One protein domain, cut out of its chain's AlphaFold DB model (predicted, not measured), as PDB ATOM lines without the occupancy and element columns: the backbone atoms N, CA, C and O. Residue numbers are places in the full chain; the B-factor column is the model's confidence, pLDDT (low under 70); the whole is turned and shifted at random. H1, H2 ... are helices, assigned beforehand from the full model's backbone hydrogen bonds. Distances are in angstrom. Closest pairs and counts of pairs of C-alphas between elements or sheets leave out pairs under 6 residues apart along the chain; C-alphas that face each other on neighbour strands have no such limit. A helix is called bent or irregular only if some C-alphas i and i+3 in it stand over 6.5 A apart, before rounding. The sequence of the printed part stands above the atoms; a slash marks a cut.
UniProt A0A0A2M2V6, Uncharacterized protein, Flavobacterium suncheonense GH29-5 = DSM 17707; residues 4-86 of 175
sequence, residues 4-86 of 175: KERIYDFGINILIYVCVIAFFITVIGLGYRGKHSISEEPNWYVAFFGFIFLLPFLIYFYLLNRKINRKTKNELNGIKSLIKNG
ATOM      1  N   LYS A   4     218.326 168.015 151.660       78.81
ATOM      2  CA  LYS A   4     217.123 168.435 152.394       78.81
ATOM      3  C   LYS A   4     217.377 169.630 153.318       78.81
ATOM      4  O   LYS A   4     216.544 170.525 153.371       78.81
ATOM      5  N   GLU A   5     218.524 169.656 153.997       79.19
ATOM      6  CA  GLU A   5     218.922 170.771 154.872       79.19
ATOM      7  C   GLU A   5     219.162 172.029 154.039       79.19
ATOM      8  O   GLU A   5     218.615 173.079 154.342       79.19
ATOM      9  N   ARG A   6     219.851 171.904 152.897       77.94
ATOM     10  CA  ARG A   6     220.085 173.041 151.990       77.94
ATOM     11  C   ARG A   6     218.800 173.658 151.443       77.94
ATOM     12  O   ARG A   6     218.706 174.877 151.362       77.94
ATOM     13  N   ILE A   7     217.828 172.836 151.049       78.88
ATOM     14  CA  ILE A   7     216.535 173.323 150.538       78.88
ATOM     15  C   ILE A   7     215.745 174.013 151.655       78.88
ATOM     16  O   ILE A   7     215.132 175.053 151.422       78.88
ATOM     17  N   TYR A   8     215.782 173.455 152.864       82.00
ATOM     18  CA  TYR A   8     215.142 174.045 154.035       82.00
ATOM     19  C   TYR A   8     215.756 175.403 154.395       82.00
ATOM     20  O   TYR A   8     215.028 176.390 154.504       82.00
ATOM     21  N   ASP A   9     217.085 175.476 154.478       80.25
ATOM     22  CA  ASP A   9     217.818 176.710 154.771       80.25
ATOM     23  C   ASP A   9     217.571 177.769 153.690       80.25
ATOM     24  O   ASP A   9     217.336 178.940 153.989       80.25
ATOM     25  N   PHE A  10     217.554 177.362 152.419       82.44
ATOM     26  CA  PHE A  10     217.237 178.249 151.304       82.44
ATOM     27  C   PHE A  10     215.807 178.801 151.391       82.44
ATOM     28  O   PHE A  10     215.600 180.006 151.236       82.44
ATOM     29  N   GLY A  11     214.830 177.943 151.695       80.94
ATOM     30  CA  GLY A  11     213.438 178.349 151.893       80.94
ATOM     31  C   GLY A  11     213.269 179.324 153.059       80.94
ATOM     32  O   GLY A  11     212.577 180.331 152.913       80.94
ATOM     33  N   ILE A  12     213.946 179.077 154.185       81.69
ATOM     34  CA  ILE A  12     213.958 179.998 155.333       81.69
ATOM     35  C   ILE A  12     214.549 181.347 154.942       81.69
ATOM     36  O   ILE A  12     213.958 182.380 155.253       81.69
ATOM     37  N   ASN A  13     215.680 181.350 154.238       82.44
ATOM     38  CA  ASN A  13     216.338 182.588 153.835       82.44
ATOM     39  C   ASN A  13     215.428 183.435 152.938       82.44
ATOM     40  O   ASN A  13     215.257 184.622 153.205       82.44
ATOM     41  N   ILE A  14     214.774 182.831 151.937       87.12
ATOM     42  CA  ILE A  14     213.787 183.529 151.091       87.12
ATOM     43  C   ILE A  14     212.666 184.128 151.941       87.12
ATOM     44  O   ILE A  14     212.298 185.288 151.761       87.12
ATOM     45  N   LEU A  15     212.133 183.351 152.878       84.50
ATOM     46  CA  LEU A  15     211.024 183.764 153.728       84.50
ATOM     47  C   LEU A  15     211.423 184.966 154.609       84.50
ATOM     48  O   LEU A  15     210.665 185.929 154.719       84.50
ATOM     49  N   ILE A  16     212.646 184.976 155.146       86.56
ATOM     50  CA  ILE A  16     213.206 186.123 155.877       86.56
ATOM     51  C   ILE A  16     213.309 187.355 154.969       86.56
ATOM     52  O   ILE A  16     212.862 188.431 155.369       86.56
ATOM     53  N   TYR A  17     213.834 187.215 153.748       88.25
ATOM     54  CA  TYR A  17     213.933 188.341 152.811       88.25
ATOM     55  C   TYR A  17     212.564 188.941 152.478       88.25
ATOM     56  O   TYR A  17     212.414 190.161 152.499       88.25
ATOM     57  N   VAL A  18     211.551 188.102 152.242       90.00
ATOM     58  CA  VAL A  18     210.176 188.563 151.992       90.00
ATOM     59  C   VAL A  18     209.625 189.333 153.195       90.00
ATOM     60  O   VAL A  18     209.043 190.402 153.014       90.00
ATOM     61  N   CYS A  19     209.855 188.847 154.418       91.56
ATOM     62  CA  CYS A  19     209.437 189.532 155.644       91.56
ATOM     63  C   CYS A  19     210.087 190.921 155.773       91.56
ATOM     64  O   CYS A  19     209.409 191.912 156.041       91.56
ATOM     65  N   VAL A  20     211.397 191.006 155.525       92.38
ATOM     66  CA  VAL A  20     212.154 192.264 155.595       92.38
ATOM     67  C   VAL A  20     211.659 193.263 154.546       92.38
ATOM     68  O   VAL A  20     211.435 194.429 154.864       92.38
ATOM     69  N   ILE A  21     211.430 192.814 153.311       92.62
ATOM     70  CA  ILE A  21     210.895 193.667 152.242       92.62
ATOM     71  C   ILE A  21     209.491 194.170 152.605       92.62
ATOM     72  O   ILE A  21     209.226 195.367 152.501       92.62
ATOM     73  N   ALA A  22     208.607 193.292 153.087       92.38
ATOM     74  CA  ALA A  22     207.257 193.663 153.512       92.38
ATOM     75  C   ALA A  22     207.267 194.689 154.660       92.38
ATOM     76  O   ALA A  22     206.474 195.637 154.665       92.38
ATOM     77  N   PHE A  23     208.213 194.556 155.594       93.88
ATOM     78  CA  PHE A  23     208.446 195.546 156.641       93.88
ATOM     79  C   PHE A  23     208.829 196.910 156.062       93.88
ATOM     80  O   PHE A  23     208.184 197.906 156.390       93.88
ATOM     81  N   PHE A  24     209.800 196.967 155.148       92.69
ATOM     82  CA  PHE A  24     210.190 198.230 154.512       92.69
ATOM     83  C   PHE A  24     209.053 198.872 153.712       92.69
ATOM     84  O   PHE A  24     208.855 200.077 153.829       92.69
ATOM     85  N   ILE A  25     208.267 198.090 152.964       91.81
ATOM     86  CA  ILE A  25     207.089 198.599 152.237       91.81
ATOM     87  C   ILE A  25     206.089 199.230 153.212       91.81
ATOM     88  O   ILE A  25     205.588 200.325 152.960       91.81
ATOM     89  N   THR A  26     205.845 198.576 154.350       93.06
ATOM     90  CA  THR A  26     204.948 199.094 155.393       93.06
ATOM     91  C   THR A  26     205.468 200.417 155.959       93.06
ATOM     92  O   THR A  26     204.725 201.390 156.037       93.06
ATOM     93  N   VAL A  27     206.756 200.474 156.311       91.44
ATOM     94  CA  VAL A  27     207.407 201.662 156.890       91.44
ATOM     95  C   VAL A  27     207.414 202.839 155.908       91.44
ATOM     96  O   VAL A  27     207.073 203.957 156.292       91.44
ATOM     97  N   ILE A  28     207.733 202.587 154.636       89.88
ATOM     98  CA  ILE A  28     207.697 203.604 153.576       89.88
ATOM     99  C   ILE A  28     206.262 204.098 153.360       89.88
ATOM    100  O   ILE A  28     206.041 205.303 153.250       89.88
ATOM    101  N   GLY A  29     205.278 203.192 153.349       89.12
ATOM    102  CA  GLY A  29     203.861 203.544 153.229       89.12
ATOM    103  C   GLY A  29     203.360 204.437 154.367       89.12
ATOM    104  O   GLY A  29     202.523 205.304 154.141       89.12
ATOM    105  N   LEU A  30     203.914 204.297 155.573       90.75
ATOM    106  CA  LEU A  30     203.614 205.170 156.715       90.75
ATOM    107  C   LEU A  30     204.280 206.559 156.628       90.75
ATOM    108  O   LEU A  30     204.133 207.354 157.552       90.75
ATOM    109  N   GLY A  31     205.000 206.862 155.543       85.25
ATOM    110  CA  GLY A  31     205.636 208.165 155.312       85.25
ATOM    111  C   GLY A  31     207.067 208.276 155.849       85.25
ATOM    112  O   GLY A  31     207.682 209.339 155.758       85.25
ATOM    113  N   TYR A  32     207.647 207.192 156.381       83.81
ATOM    114  CA  TYR A  32     209.020 207.215 156.887       83.81
ATOM    115  C   TYR A  32     210.034 207.175 155.736       83.81
ATOM    116  O   TYR A  32     210.179 206.162 155.049       83.81
ATOM    117  N   ARG A  33     210.790 208.264 155.557       75.56
ATOM    118  CA  ARG A  33     211.856 208.376 154.540       75.56
ATOM    119  C   ARG A  33     213.258 208.640 155.116       75.56
ATOM    120  O   ARG A  33     214.196 208.935 154.374       75.56
ATOM    121  N   GLY A  34     213.429 208.459 156.428       72.81
ATOM    122  CA  GLY A  34     214.707 208.627 157.127       72.81
ATOM    123  C   GLY A  34     214.995 210.067 157.572       72.81
ATOM    124  O   GLY A  34     214.183 210.967 157.417       72.81
ATOM    125  N   LYS A  35     216.172 210.284 158.171       70.19
ATOM    126  CA  LYS A  35     216.524 211.518 158.906       70.19
ATOM    127  C   LYS A  35     216.679 212.777 158.032       70.19
ATOM    128  O   LYS A  35     216.680 213.881 158.563       70.19
ATOM    129  N   HIS A  36     216.847 212.619 156.720       69.12
ATOM    130  CA  HIS A  36     217.241 213.702 155.806       69.12
ATOM    131  C   HIS A  36     216.168 214.085 154.779       69.12
ATOM    132  O   HIS A  36     216.463 214.792 153.821       69.12
ATOM    133  N   SER A  37     214.929 213.636 154.964       66.38
ATOM    134  CA  SER A  37     213.806 213.928 154.073       66.38
ATOM    135  C   SER A  37     212.593 214.394 154.878       66.38
ATOM    136  O   SER A  37     212.404 214.009 156.031       66.38
ATOM    137  N   ILE A  38     211.792 215.277 154.280       64.69
ATOM    138  CA  ILE A  38     210.533 215.740 154.869       64.69
ATOM    139  C   ILE A  38     209.574 214.544 154.879       64.69
ATOM    140  O   ILE A  38     209.451 213.852 153.868       64.69
ATOM    141  N   SER A  39     208.933 214.285 156.022       66.25
ATOM    142  CA  SER A  39     207.881 213.271 156.115       66.25
ATOM    143  C   SER A  39     206.770 213.646 155.137       66.25
ATOM    144  O   SER A  39     206.143 214.690 155.290       66.25
ATOM    145  N   GLU A  40     206.553 212.814 154.122       69.31
ATOM    146  CA  GLU A  40     205.386 212.937 153.249       69.31
ATOM    147  C   GLU A  40     204.141 212.421 153.981       69.31
ATOM    148  O   GLU A  40     204.241 211.702 154.983       69.31
ATOM    149  N   GLU A  41     202.960 212.798 153.488       84.81
ATOM    150  CA  GLU A  41     201.704 212.255 153.994       84.81
ATOM    151  C   GLU A  41     201.681 210.724 153.837       84.81
ATOM    152  O   GLU A  41     202.131 210.191 152.815       84.81
ATOM    153  N   PRO A  42     201.173 209.989 154.839       87.38
ATOM    154  CA  PRO A  42     201.148 208.535 154.799       87.38
ATOM    155  C   PRO A  42     200.286 208.030 153.637       87.38
ATOM    156  O   PRO A  42     199.108 208.370 153.506       87.38
ATOM    157  N   ASN A  43     200.856 207.139 152.826       91.19
ATOM    158  CA  ASN A  43     200.122 206.396 151.814       91.19
ATOM    159  C   ASN A  43     199.583 205.096 152.423       91.19
ATOM    160  O   ASN A  43     200.217 204.035 152.388       91.19
ATOM    161  N   TRP A  44     198.368 205.192 152.956       89.38
ATOM    162  CA  TRP A  44     197.691 204.087 153.627       89.38
ATOM    163  C   TRP A  44     197.513 202.842 152.753       89.38
ATOM    164  O   TRP A  44     197.569 201.736 153.285       89.38
ATOM    165  N   TYR A  45     197.376 202.981 151.428       93.19
ATOM    166  CA  TYR A  45     197.280 201.827 150.529       93.19
ATOM    167  C   TYR A  45     198.586 201.028 150.506       93.19
ATOM    168  O   TYR A  45     198.566 199.808 150.666       93.19
ATOM    169  N   VAL A  46     199.728 201.708 150.369       90.69
ATOM    170  CA  VAL A  46     201.054 201.065 150.363       90.69
ATOM    171  C   VAL A  46     201.354 200.429 151.721       90.69
ATOM    172  O   VAL A  46     201.801 199.281 151.777       90.69
ATOM    173  N   ALA A  47     201.040 201.131 152.814       91.56
ATOM    174  CA  ALA A  47     201.201 200.598 154.165       91.56
ATOM    175  C   ALA A  47     200.350 199.334 154.384       91.56
ATOM    176  O   ALA A  47     200.841 198.334 154.909       91.56
ATOM    177  N   PHE A  48     199.092 199.355 153.936       93.25
ATOM    178  CA  PHE A  48     198.171 198.228 154.063       93.25
ATOM    179  C   PHE A  48     198.632 197.006 153.262       93.25
ATOM    180  O   PHE A  48     198.616 195.892 153.784       93.25
ATOM    181  N   PHE A  49     199.114 197.204 152.031       93.12
ATOM    182  CA  PHE A  49     199.699 196.121 151.239       93.12
ATOM    183  C   PHE A  49     200.914 195.502 151.936       93.12
ATOM    184  O   PHE A  49     200.971 194.280 152.075       93.12
ATOM    185  N   GLY A  50     201.847 196.321 152.433       90.81
ATOM    186  CA  GLY A  50     202.994 195.828 153.204       90.81
ATOM    187  C   GLY A  50     202.567 195.022 154.436       90.81
ATOM    188  O   GLY A  50     203.092 193.935 154.690       90.81
ATOM    189  N   PHE A  51     201.544 195.498 155.149       92.75
ATOM    190  CA  PHE A  51     201.019 194.825 156.331       92.75
ATOM    191  C   PHE A  51     200.360 193.474 156.012       92.75
ATOM    192  O   PHE A  51     200.578 192.505 156.743       92.75
ATOM    193  N   ILE A  52     199.609 193.365 154.908       94.56
ATOM    194  CA  ILE A  52     199.038 192.085 154.450       94.56
ATOM    195  C   ILE A  52     200.142 191.045 154.240       94.56
ATOM    196  O   ILE A  52     199.992 189.898 154.664       94.56
ATOM    197  N   PHE A  53     201.266 191.443 153.638       90.38
ATOM    198  CA  PHE A  53     202.402 190.543 153.444       90.38
ATOM    199  C   PHE A  53     203.077 190.144 154.763       90.38
ATOM    200  O   PHE A  53     203.565 189.022 154.860       90.38
ATOM    201  N   LEU A  54     203.064 190.996 155.795       92.38
ATOM    202  CA  LEU A  54     203.591 190.666 157.128       92.38
ATOM    203  C   LEU A  54     202.680 189.736 157.942       92.38
ATOM    204  O   LEU A  54     203.161 188.983 158.792       92.38
ATOM    205  N   LEU A  55     201.372 189.769 157.696       89.88
ATOM    206  CA  LEU A  55     200.351 189.048 158.459       89.88
ATOM    207  C   LEU A  55     200.640 187.536 158.649       89.88
ATOM    208  O   LEU A  55     200.616 187.079 159.798       89.88
ATOM    209  N   PRO A  56     200.985 186.745 157.610       88.94
ATOM    210  CA  PRO A  56     201.329 185.331 157.794       88.94
ATOM    211  C   PRO A  56     202.555 185.115 158.695       88.94
ATOM    212  O   PRO A  56     202.584 184.154 159.465       88.94
ATOM    213  N   PHE A  57     203.536 186.022 158.667       89.31
ATOM    214  CA  PHE A  57     204.717 185.953 159.531       89.31
ATOM    215  C   PHE A  57     204.355 186.254 160.982       89.31
ATOM    216  O   PHE A  57     204.762 185.517 161.879       89.31
ATOM    217  N   LEU A  58     203.540 187.286 161.218       88.56
ATOM    218  CA  LEU A  58     203.052 187.621 162.558       88.56
ATOM    219  C   LEU A  58     202.277 186.449 163.177       88.56
ATOM    220  O   LEU A  58     202.528 186.084 164.329       88.56
ATOM    221  N   ILE A  59     201.397 185.805 162.401       89.81
ATOM    222  CA  ILE A  59     200.672 184.601 162.837       89.81
ATOM    223  C   ILE A  59     201.651 183.465 163.150       89.81
ATOM    224  O   ILE A  59     201.540 182.827 164.203       89.81
ATOM    225  N   TYR A  60     202.619 183.212 162.268       87.88
ATOM    226  CA  TYR A  60     203.617 182.163 162.463       87.88
ATOM    227  C   TYR A  60     204.427 182.368 163.751       87.88
ATOM    228  O   TYR A  60     204.500 181.456 164.581       87.88
ATOM    229  N   PHE A  61     204.976 183.567 163.968       87.00
ATOM    230  CA  PHE A  61     205.742 183.894 165.174       87.00
ATOM    231  C   PHE A  61     204.892 183.796 166.439       87.00
ATOM    232  O   PHE A  61     205.353 183.270 167.455       87.00
ATOM    233  N   TYR A  62     203.631 184.227 166.380       90.31
ATOM    234  CA  TYR A  62     202.706 184.081 167.499       90.31
ATOM    235  C   TYR A  62     202.479 182.606 167.871       90.31
ATOM    236  O   TYR A  62     202.568 182.231 169.046       90.31
ATOM    237  N   LEU A  63     202.235 181.741 166.882       89.94
ATOM    238  CA  LEU A  63     202.059 180.304 167.110       89.94
ATOM    239  C   LEU A  63     203.338 179.640 167.634       89.94
ATOM    240  O   LEU A  63     203.263 178.797 168.536       89.94
ATOM    241  N   LEU A  64     204.500 180.039 167.113       86.81
ATOM    242  CA  LEU A  64     205.801 179.551 167.559       86.81
ATOM    243  C   LEU A  64     206.046 179.907 169.030       86.81
ATOM    244  O   LEU A  64     206.292 179.008 169.840       86.81
ATOM    245  N   ASN A  65     205.875 181.179 169.399       84.94
ATOM    246  CA  ASN A  65     206.007 181.639 170.783       84.94
ATOM    247  C   ASN A  65     205.041 180.903 171.710       84.94
ATOM    248  O   ASN A  65     205.427 180.451 172.790       84.94
ATOM    249  N   ARG A  66     203.792 180.692 171.281       88.94
ATOM    250  CA  ARG A  66     202.817 179.921 172.063       88.94
ATOM    251  C   ARG A  66     203.274 178.478 172.286       88.94
ATOM    252  O   ARG A  66     203.084 177.948 173.382       88.94
ATOM    253  N   LYS A  67     203.854 177.830 171.273       85.75
ATOM    254  CA  LYS A  67     204.357 176.451 171.369       85.75
ATOM    255  C   LYS A  67     205.560 176.358 172.308       85.75
ATOM    256  O   LYS A  67     205.572 175.469 173.159       85.75
ATOM    257  N   ILE A  68     206.514 177.281 172.192       83.00
ATOM    258  CA  ILE A  68     207.694 177.358 173.067       83.00
ATOM    259  C   ILE A  68     207.247 177.572 174.514       83.00
ATOM    260  O   ILE A  68     207.539 176.740 175.367       83.00
ATOM    261  N   ASN A  69     206.419 178.587 174.767       83.88
ATOM    262  CA  ASN A  69     205.938 178.904 176.113       83.88
ATOM    263  C   ASN A  69     205.167 177.741 176.746       83.88
ATOM    264  O   ASN A  69     205.304 177.479 177.940       83.88
ATOM    265  N   ARG A  70     204.365 177.009 175.961       85.75
ATOM    266  CA  ARG A  70     203.690 175.792 176.439       85.75
ATOM    267  C   ARG A  70     204.681 174.700 176.817       85.75
ATOM    268  O   ARG A  70     204.507 174.089 177.867       85.75
ATOM    269  N   LYS A  71     205.702 174.456 175.990       81.94
ATOM    270  CA  LYS A  71     206.735 173.453 176.272       81.94
ATOM    271  C   LYS A  71     207.498 173.810 177.549       81.94
ATOM    272  O   LYS A  71     207.519 172.996 178.465       81.94
ATOM    273  N   THR A  72     207.986 175.043 177.658       80.00
ATOM    274  CA  THR A  72     208.688 175.539 178.851       80.00
ATOM    275  C   THR A  72     207.809 175.450 180.096       80.00
ATOM    276  O   THR A  72     208.245 174.960 181.131       80.00
ATOM    277  N   LYS A  73     206.533 175.850 180.007       85.50
ATOM    278  CA  LYS A  73     205.595 175.744 181.134       85.50
ATOM    279  C   LYS A  73     205.352 174.291 181.549       85.50
ATOM    280  O   LYS A  73     205.279 174.010 182.741       85.50
ATOM    281  N   ASN A  74     205.240 173.373 180.593       83.44
ATOM    282  CA  ASN A  74     205.068 171.949 180.879       83.44
ATOM    283  C   ASN A  74     206.319 171.339 181.519       83.44
ATOM    284  O   ASN A  74     206.185 170.572 182.468       83.44
ATOM    285  N   GLU A  75     207.512 171.699 181.048       81.75
ATOM    286  CA  GLU A  75     208.786 171.275 181.644       81.75
ATOM    287  C   GLU A  75     208.928 171.803 183.074       81.75
ATOM    288  O   GLU A  75     209.170 171.019 183.988       81.75
ATOM    289  N   LEU A  76     208.654 173.091 183.300       84.19
ATOM    290  CA  LEU A  76     208.650 173.693 184.637       84.19
ATOM    291  C   LEU A  76     207.637 173.025 185.569       84.19
ATOM    292  O   LEU A  76     207.945 172.748 186.725       84.19
ATOM    293  N   ASN A  77     206.428 172.740 185.083       86.75
ATOM    294  CA  ASN A  77     205.427 172.014 185.860       86.75
ATOM    295  C   ASN A  77     205.871 170.573 186.155       86.75
ATOM    296  O   ASN A  77     205.618 170.072 187.250       86.75
ATOM    297  N   GLY A  78     206.554 169.922 185.209       83.19
ATOM    298  CA  GLY A  78     207.159 168.604 185.392       83.19
ATOM    299  C   GLY A  78     208.220 168.617 186.488       83.19
ATOM    300  O   GLY A  78     208.139 167.816 187.415       83.19
ATOM    301  N   ILE A  79     209.141 169.580 186.444       83.56
ATOM    302  CA  ILE A  79     210.169 169.787 187.473       83.56
ATOM    303  C   ILE A  79     209.520 170.062 188.835       83.56
ATOM    304  O   ILE A  79     209.844 169.391 189.809       83.56
ATOM    305  N   LYS A  80     208.533 170.964 188.914       87.56
ATOM    306  CA  LYS A  80     207.794 171.238 190.163       87.56
ATOM    307  C   LYS A  80     207.111 169.991 190.728       87.56
ATOM    308  O   LYS A  80     207.115 169.784 191.939       87.56
ATOM    309  N   SER A  81     206.535 169.156 189.864       85.00
ATOM    310  CA  SER A  81     205.944 167.878 190.273       85.00
ATOM    311  C   SER A  81     207.002 166.906 190.803       85.00
ATOM    312  O   SER A  81     206.760 166.252 191.816       85.00
ATOM    313  N   LEU A  82     208.181 166.839 190.173       85.12
ATOM    314  CA  LEU A  82     209.305 166.014 190.633       85.12
ATOM    315  C   LEU A  82     209.847 166.483 191.983       85.12
ATOM    316  O   LEU A  82     210.080 165.656 192.855       85.12
ATOM    317  N   ILE A  83     209.985 167.792 192.188       84.38
ATOM    318  CA  ILE A  83     210.421 168.349 193.474       84.38
ATOM    319  C   ILE A  83     209.413 168.009 194.580       84.38
ATOM    320  O   ILE A  83     209.802 167.667 195.694       84.38
ATOM    321  N   LYS A  84     208.110 168.079 194.275       87.06
ATOM    322  CA  LYS A  84     207.043 167.845 195.259       87.06
ATOM    323  C   LYS A  84     206.820 166.365 195.581       87.06
ATOM    324  O   LYS A  84     206.585 166.028 196.736       87.06
ATOM    325  N   ASN A  85     206.821 165.505 194.564       86.38
ATOM    326  CA  ASN A  85     206.345 164.120 194.667       86.38
ATOM    327  C   ASN A  85     207.436 163.073 194.394       86.38
ATOM    328  O   ASN A  85     207.203 161.878 194.584       86.38
ATOM    329  N   GLY A  86     208.588 163.495 193.872       81.75
ATOM    330  CA  GLY A  86     209.694 162.615 193.527       81.75
ATOM    331  C   GLY A  86     210.453 162.124 194.754       81.75
ATOM    332  O   GLY A  86     210.394 162.701 195.841       81.75
TER     333      GLY A  86
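This is residues 4 to 86 of the 175 residues of an uncharacterized protein of Flavobacterium suncheonense GH29-5 = DSM 17707 (UniProt A0A0A2M2V6). A long bent helix, H2, and a shorter helix, H1, make an open V: H2a and residues 19 to 29 of H1 lie side by side as a helical hairpin, from which residues 59 to 85 of H2 and residues 4 to 14 of H1 stick out as two diverging arms. A long loop joins the helices at the hairpin's end. The printed part has 83 residues, all helix by class, H1 then H2; it is extended, with a radius of gyration of the C-alphas of 20.4 A and spans of 65 by 34 by 23 A.

H2, residues 44 to 85, was assigned as one helix by its hydrogen bonds but is bent: C-alphas 53 and 56 are 6.9 A apart. Arm H2a is residues 44 to 53, 14.3 A; arm H2b is residues 56 to 85, 42.8 A, ending at C-alpha 85 (206.345, 164.120, 194.667). H1, residues 4 to 29, 37.5 A, begins at C-alpha 4 (217.123, 168.435, 152.394).

H2a and H2b stand at a steep tilt of 48 degrees. H1 touches H2a with residues 19 to 29 alone, opposite ways at a shallow tilt of 15 degrees; the closest C-alphas, of Gly 29 and Ala 47, are 4.1 A apart. H1 and H2b are close but not clearly touching, closest at the C-alphas of Cys 19 and Phe 57, 7.1 A. Every O i to N i+4 pair is within hydrogen-bond range in H1, H2a and H2b.

The C-alphas farthest apart, of Ile 38 and Gly 86, are 65.7 A apart. The printed part has no cut; the 14-residue link is long, and residues 36 to 40 have pLDDT under 70.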